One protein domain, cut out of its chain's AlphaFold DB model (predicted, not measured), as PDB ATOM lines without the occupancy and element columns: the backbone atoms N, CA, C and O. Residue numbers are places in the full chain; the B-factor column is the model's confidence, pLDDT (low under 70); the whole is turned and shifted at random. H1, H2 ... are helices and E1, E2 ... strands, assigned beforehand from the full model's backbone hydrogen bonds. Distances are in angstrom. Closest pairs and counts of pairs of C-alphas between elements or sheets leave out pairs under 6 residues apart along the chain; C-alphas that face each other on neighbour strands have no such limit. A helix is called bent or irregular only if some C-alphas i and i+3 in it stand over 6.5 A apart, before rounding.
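What this domain is: This is residues 35 to 81 of the 166 residues of an uncharacterized protein of Sorangiineae bacterium NIC37A_2 (UniProt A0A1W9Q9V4). With little regular structure, this is a small hairpin of two strands, E1 and E2, with a short irregular helix, H1, beside E1 and long loops for most of the rest. Residues 53 to 65 loop out and return, and residues 70 to 81 leave E2 and fold back. The printed part has 47 residues, 15 of them in the named H1, E1 and E2, in that order; the class is mixed, the sheet antiparallel. It is compact, radius of gyration of the C-alphas 9.6 A, spanning 23 by 23 by 13 A.

Where its parts are: Find C-alpha 38 at (-48.881, -1.123, -53.350); H1 runs to residue 44, 8.8 A, irregular, with C-alphas 39 and 42 9.2 A apart. E1, residues 49 to 52, spans 8.7 A; E2, residues 66 to 69, spans 9.7 A and ends at (-47.270, -12.112, -42.915).

How they stand to each other: Look at hairpin E1 and E2, antiparallel at 131 degrees: N 50 and O 68 are 2.8 A apart, within hydrogen-bond range. H1 comes closest to E1 at the C-alphas of Asp 42 and Cys 51, 5.0 A. In H1, 0 of 3 O i to N i+4 pairs and 2 of 4 O i to N i+3 pairs are within range.

The domain as a whole: The farthest C-alphas, Ala 39 and Pro 74, are 25.5 A apart. The printed part has no cut; E1 to E2 is a long link. No printed residue is under 70 in pLDDT.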
ATOM      1  N   ARG A  35     -44.440   0.444 -43.580       94.38
ATOM      2  CA  ARG A  35     -45.230   0.928 -44.719       94.38
ATOM      3  C   ARG A  35     -44.697   0.331 -46.017       94.38
ATOM      4  O   ARG A  35     -43.506   0.433 -46.280       94.38
ATOM      5  N   CYS A  36     -45.591  -0.166 -46.864       93.88
ATOM      6  CA  CYS A  36     -45.264  -0.606 -48.220       93.88
ATOM      7  C   CYS A  36     -46.037   0.205 -49.265       93.88
ATOM      8  O   CYS A  36     -47.100   0.772 -48.977       93.88
ATOM      9  N   VAL A  37     -45.502   0.280 -50.484       91.81
ATOM     10  CA  VAL A  37     -46.156   0.951 -51.603       91.81
ATOM     11  C   VAL A  37     -46.810  -0.112 -52.479       91.81
ATOM     12  O   VAL A  37     -46.128  -0.857 -53.169       91.81
ATOM     13  N   GLN A  38     -48.147  -0.143 -52.529       88.06
ATOM     14  CA  GLN A  38     -48.881  -1.123 -53.350       88.06
ATOM     15  C   GLN A  38     -48.458  -1.128 -54.829       88.06
ATOM     16  O   GLN A  38     -48.532  -2.163 -55.482       88.06
ATOM     17  N   ALA A  39     -47.979   0.006 -55.359       88.81
ATOM     18  CA  ALA A  39     -47.471   0.094 -56.730       88.81
ATOM     19  C   ALA A  39     -46.263  -0.827 -56.993       88.81
ATOM     20  O   ALA A  39     -46.057  -1.237 -58.134       88.81
ATOM     21  N   ASN A  40     -45.499  -1.170 -55.953       85.62
ATOM     22  CA  ASN A  40     -44.356  -2.081 -56.016       85.62
ATOM     23  C   ASN A  40     -44.695  -3.496 -55.504       85.62
ATOM     24  O   ASN A  40     -43.817  -4.361 -55.482       85.62
ATOM     25  N   GLY A  41     -45.946  -3.745 -55.096       88.00
ATOM     26  CA  GLY A  41     -46.373  -5.006 -54.490       88.00
ATOM     27  C   GLY A  41     -45.524  -5.385 -53.273       88.00
ATOM     28  O   GLY A  41     -45.233  -4.551 -52.418       88.00
ATOM     29  N   ASP A  42     -45.090  -6.644 -53.224       90.88
ATOM     30  CA  ASP A  42     -44.346  -7.210 -52.087       90.88
ATOM     31  C   ASP A  42     -42.835  -6.939 -52.149       90.88
ATOM     32  O   ASP A  42     -42.085  -7.345 -51.261       90.88
ATOM     33  N   LEU A  43     -42.353  -6.250 -53.192       89.81
ATOM     34  CA  LEU A  43     -40.922  -5.971 -53.379       89.81
ATOM     35  C   LEU A  43     -40.350  -5.055 -52.293       89.81
ATOM     36  O   LEU A  43     -39.147  -5.096 -52.028       89.81
ATOM     37  N   ASP A  44     -41.212  -4.251 -51.672       88.69
ATOM     38  CA  ASP A  44     -40.845  -3.375 -50.565       88.69
ATOM     39  C   ASP A  44     -40.711  -4.141 -49.243       88.69
ATOM     40  O   ASP A  44     -40.204  -3.581 -48.280       88.69
ATOM     41  N   CYS A  45     -41.135  -5.404 -49.170       94.25
ATOM     42  CA  CYS A  45     -41.227  -6.146 -47.923       94.25
ATOM     43  C   CYS A  45     -40.060  -7.121 -47.701       94.25
ATOM     44  O   CYS A  45     -39.437  -7.647 -48.631       94.25
ATOM     45  N   GLU A  46     -39.730  -7.368 -46.430       93.88
ATOM     46  CA  GLU A  46     -38.815  -8.443 -46.048       93.88
ATOM     47  C   GLU A  46     -39.363  -9.820 -46.447       93.88
ATOM     48  O   GLU A  46     -40.562 -10.026 -46.611       93.88
ATOM     49  N   GLY A  47     -38.455 -10.773 -46.678       89.25
ATOM     50  CA  GLY A  47     -38.803 -12.059 -47.280       89.25
ATOM     51  C   GLY A  47     -39.902 -12.796 -46.512       89.25
ATOM     52  O   GLY A  47     -39.747 -13.066 -45.323       89.25
ATOM     53  N   GLY A  48     -40.976 -13.158 -47.219       89.75
ATOM     54  CA  GLY A  48     -42.139 -13.853 -46.655       89.75
ATOM     55  C   GLY A  48     -43.253 -12.932 -46.146       89.75
ATOM     56  O   GLY A  48     -44.247 -13.436 -45.628       89.75
ATOM     57  N   LEU A  49     -43.101 -11.614 -46.288       95.12
ATOM     58  CA  LEU A  49     -44.152 -10.638 -46.026       95.12
ATOM     59  C   LEU A  49     -44.807 -10.191 -47.339       95.12
ATOM     60  O   LEU A  49     -44.151 -10.095 -48.375       95.12
ATOM     61  N   VAL A  50     -46.093  -9.878 -47.251       95.00
ATOM     62  CA  VAL A  50     -46.951  -9.397 -48.334       95.00
ATOM     63  C   VAL A  50     -47.377  -7.967 -48.014       95.00
ATOM     64  O   VAL A  50     -47.646  -7.633 -46.858       95.00
ATOM     65  N   CYS A  51     -47.438  -7.100 -49.020       95.62
ATOM     66  CA  CYS A  51     -47.923  -5.737 -48.864       95.62
ATOM     67  C   CYS A  51     -49.452  -5.732 -48.735       95.62
ATOM     68  O   CYS A  51     -50.187  -5.656 -49.720       95.62
ATOM     69  N   THR A  52     -49.945  -5.815 -47.501       94.44
ATOM     70  CA  THR A  52     -51.377  -5.875 -47.202       94.44
ATOM     71  C   THR A  52     -51.988  -4.470 -47.212       94.44
ATOM     72  O   THR A  52     -51.476  -3.563 -46.540       94.44
ATOM     73  N   PRO A  53     -53.091  -4.246 -47.953       94.00
ATOM     74  CA  PRO A  53     -53.739  -2.946 -48.014       94.00
ATOM     75  C   PRO A  53     -54.363  -2.572 -46.668       94.00
ATOM     76  O   PRO A  53     -54.878  -3.417 -45.938       94.00
ATOM     77  N   ALA A  54     -54.390  -1.273 -46.365       92.44
ATOM     78  CA  ALA A  54     -54.963  -0.753 -45.121       92.44
ATOM     79  C   ALA A  54     -56.404  -1.230 -44.872       92.44
ATOM     80  O   ALA A  54     -56.790  -1.478 -43.737       92.44
ATOM     81  N   SER A  55     -57.190  -1.407 -45.937       89.62
ATOM     82  CA  SER A  55     -58.580  -1.872 -45.871       89.62
ATOM     83  C   SER A  55     -58.747  -3.280 -45.293       89.62
ATOM     84  O   SER A  55     -59.830  -3.610 -44.823       89.62
ATOM     85  N   GLU A  56     -57.706  -4.109 -45.332       90.12
ATOM     86  CA  GLU A  56     -57.727  -5.473 -44.786       90.12
ATOM     87  C   GLU A  56     -57.210  -5.532 -43.341       90.12
ATOM     88  O   GLU A  56     -57.435  -6.505 -42.616       90.12
ATOM     89  N   LEU A  57     -56.541  -4.470 -42.891       90.44
ATOM     90  CA  LEU A  57     -55.937  -4.387 -41.572       90.44
ATOM     91  C   LEU A  57     -56.923  -3.782 -40.573       90.44
ATOM     92  O   LEU A  57     -57.483  -2.710 -40.782       90.44
ATOM     93  N   LYS A  58     -57.066  -4.421 -39.410       86.75
ATOM     94  CA  LYS A  58     -57.863  -3.897 -38.291       86.75
ATOM     95  C   LYS A  58     -57.327  -2.552 -37.796       86.75
ATOM     96  O   LYS A  58     -58.093  -1.705 -37.346       86.75
ATOM     97  N   SER A  59     -56.013  -2.366 -37.902       77.12
ATOM     98  CA  SER A  59     -55.301  -1.136 -37.547       77.12
ATOM     99  C   SER A  59     -55.175  -0.151 -38.719       77.12
ATOM    100  O   SER A  59     -54.563   0.899 -38.558       77.12
ATOM    101  N   GLY A  60     -55.752  -0.452 -39.889       72.00
ATOM    102  CA  GLY A  60     -55.622   0.349 -41.111       72.00
ATOM    103  C   GLY A  60     -56.458   1.631 -41.150       72.00
ATOM    104  O   GLY A  60     -56.701   2.176 -42.225       72.00
ATOM    105  N   GLY A  61     -56.897   2.138 -39.994       73.25
ATOM    106  CA  GLY A  61     -57.615   3.414 -39.894       73.25
ATOM    107  C   GLY A  61     -56.795   4.616 -40.381       73.25
ATOM    108  O   GLY A  61     -57.359   5.658 -40.704       73.25
ATOM    109  N   ASP A  62     -55.475   4.464 -40.494       84.06
ATOM    110  CA  ASP A  62     -54.562   5.452 -41.066       84.06
ATOM    111  C   ASP A  62     -54.475   5.414 -42.603       84.06
ATOM    112  O   ASP A  62     -53.832   6.281 -43.198       84.06
ATOM    113  N   GLY A  63     -55.117   4.440 -43.260       88.94
ATOM    114  CA  GLY A  63     -55.116   4.301 -44.717       88.94
ATOM    115  C   GLY A  63     -53.773   3.849 -45.296       88.94
ATOM    116  O   GLY A  63     -53.531   4.014 -46.492       88.94
ATOM    117  N   VAL A  64     -52.884   3.289 -44.473       92.94
ATOM    118  CA  VAL A  64     -51.534   2.904 -44.889       92.94
ATOM    119  C   VAL A  64     -51.410   1.392 -45.075       92.94
ATOM    120  O   VAL A  64     -51.754   0.615 -44.190       92.94
ATOM    121  N   SER A  65     -50.882   0.979 -46.229       94.19
ATOM    122  CA  SER A  65     -50.570  -0.432 -46.506       94.19
ATOM    123  C   SER A  65     -49.285  -0.838 -45.797       94.19
ATOM    124  O   SER A  65     -48.370  -0.015 -45.665       94.19
ATOM    125  N   ARG A  66     -49.221  -2.081 -45.320       95.31
ATOM    126  CA  ARG A  66     -48.123  -2.551 -44.471       95.31
ATOM    127  C   ARG A  66     -47.620  -3.921 -44.896       95.31
ATOM    128  O   ARG A  66     -48.403  -4.746 -45.353       95.31
ATOM    129  N   CYS A  67     -46.327  -4.158 -44.713       96.81
ATOM    130  CA  CYS A  67     -45.734  -5.477 -44.895       96.81
ATOM    131  C   CYS A  67     -46.199  -6.398 -43.772       96.81
ATOM    132  O   CYS A  67     -45.833  -6.191 -42.616       96.81
ATOM    133  N   CYS A  68     -47.007  -7.396 -44.097       96.75
ATOM    134  CA  CYS A  68     -47.600  -8.301 -43.125       96.75
ATOM    135  C   CYS A  68     -47.414  -9.760 -43.537       96.75
ATOM    136  O   CYS A  68     -47.275 -10.047 -44.725       96.75
ATOM    137  N   PRO A  69     -47.390 -10.705 -42.583       96.06
ATOM    138  CA  PRO A  69     -47.270 -12.112 -42.915       96.06
ATOM    139  C   PRO A  69     -48.497 -12.593 -43.695       96.06
ATOM    140  O   PRO A  69     -49.616 -12.094 -43.514       96.06
ATOM    141  N   ASP A  70     -48.275 -13.590 -44.544       92.12
ATOM    142  CA  ASP A  70     -49.342 -14.268 -45.273       92.12
ATOM    143  C   ASP A  70     -50.351 -14.948 -44.332       92.12
ATOM    144  O   ASP A  70     -50.088 -15.155 -43.140       92.12
ATOM    145  N   ASP A  71     -51.517 -15.312 -44.863       86.75
ATOM    146  CA  ASP A  71     -52.554 -15.945 -44.048       86.75
ATOM    147  C   ASP A  71     -52.053 -17.261 -43.427       86.75
ATOM    148  O   ASP A  71     -51.474 -18.127 -44.084       86.75
ATOM    149  N   GLY A  72     -52.268 -17.407 -42.118       83.88
ATOM    150  CA  GLY A  72     -51.813 -18.568 -41.349       83.88
ATOM    151  C   GLY A  72     -50.374 -18.486 -40.828       83.88
ATOM    152  O   GLY A  72     -49.954 -19.392 -40.107       83.88
ATOM    153  N   GLN A  73     -49.629 -17.417 -41.124       91.25
ATOM    154  CA  GLN A  73     -48.337 -17.153 -40.487       91.25
ATOM    155  C   GLN A  73     -48.505 -16.419 -39.142       91.25
ATOM    156  O   GLN A  73     -49.476 -15.684 -38.944       91.25
ATOM    157  N   PRO A  74     -47.578 -16.610 -38.182       91.00
ATOM    158  CA  PRO A  74     -47.637 -15.919 -36.901       91.00
ATOM    159  C   PRO A  74     -47.413 -14.413 -37.085       91.00
ATOM    160  O   PRO A  74     -46.366 -13.992 -37.571       91.00
ATOM    161  N   ILE A  75     -48.384 -13.618 -36.636       93.56
ATOM    162  CA  ILE A  75     -48.325 -12.153 -36.628       93.56
ATOM    163  C   ILE A  75     -47.515 -11.697 -35.409       93.56
ATOM    164  O   ILE A  75     -47.864 -12.033 -34.274       93.56
ATOM    165  N   ARG A  76     -46.439 -10.940 -35.635       94.00
ATOM    166  CA  ARG A  76     -45.595 -10.348 -34.584       94.00
ATOM    167  C   ARG A  76     -45.944  -8.890 -34.317       94.00
ATOM    168  O   ARG A  76     -45.683  -8.412 -33.216       94.00
ATOM    169  N   ASP A  77     -46.529  -8.202 -35.295       93.56
ATOM    170  CA  ASP A  77     -46.923  -6.803 -35.188       93.56
ATOM    171  C   ASP A  77     -48.449  -6.632 -35.185       93.56
ATOM    172  O   ASP A  77     -49.167  -7.067 -36.085       93.56
ATOM    173  N   ASP A  78     -48.966  -5.928 -34.180       91.31
ATOM    174  CA  ASP A  78     -50.400  -5.675 -34.016       91.31
ATOM    175  C   ASP A  78     -51.026  -4.873 -35.168       91.31
ATOM    176  O   ASP A  78     -52.238  -4.947 -35.400       91.31
ATOM    177  N   ARG A  79     -50.217  -4.132 -35.930       93.06
ATOM    178  CA  ARG A  79     -50.646  -3.417 -37.138       93.06
ATOM    179  C   ARG A  79     -51.013  -4.379 -38.271       93.06
ATOM    180  O   ARG A  79     -51.798  -3.996 -39.131       93.06
ATOM    181  N   CYS A  80     -50.522  -5.618 -38.226       94.56
ATOM    182  CA  CYS A  80     -50.815  -6.680 -39.186       94.56
ATOM    183  C   CYS A  80     -52.002  -7.571 -38.799       94.56
ATOM    184  O   CYS A  80     -52.350  -8.502 -39.526       94.56
ATOM    185  N   LYS A  81     -52.679  -7.281 -37.681       92.50
ATOM    186  CA  LYS A  81     -53.934  -7.953 -37.324       92.50
ATOM    187  C   LYS A  81     -54.997  -7.628 -38.371       92.50
ATOM    188  O   LYS A  81     -55.426  -6.478 -38.480       92.50
TER     189      LYS A  81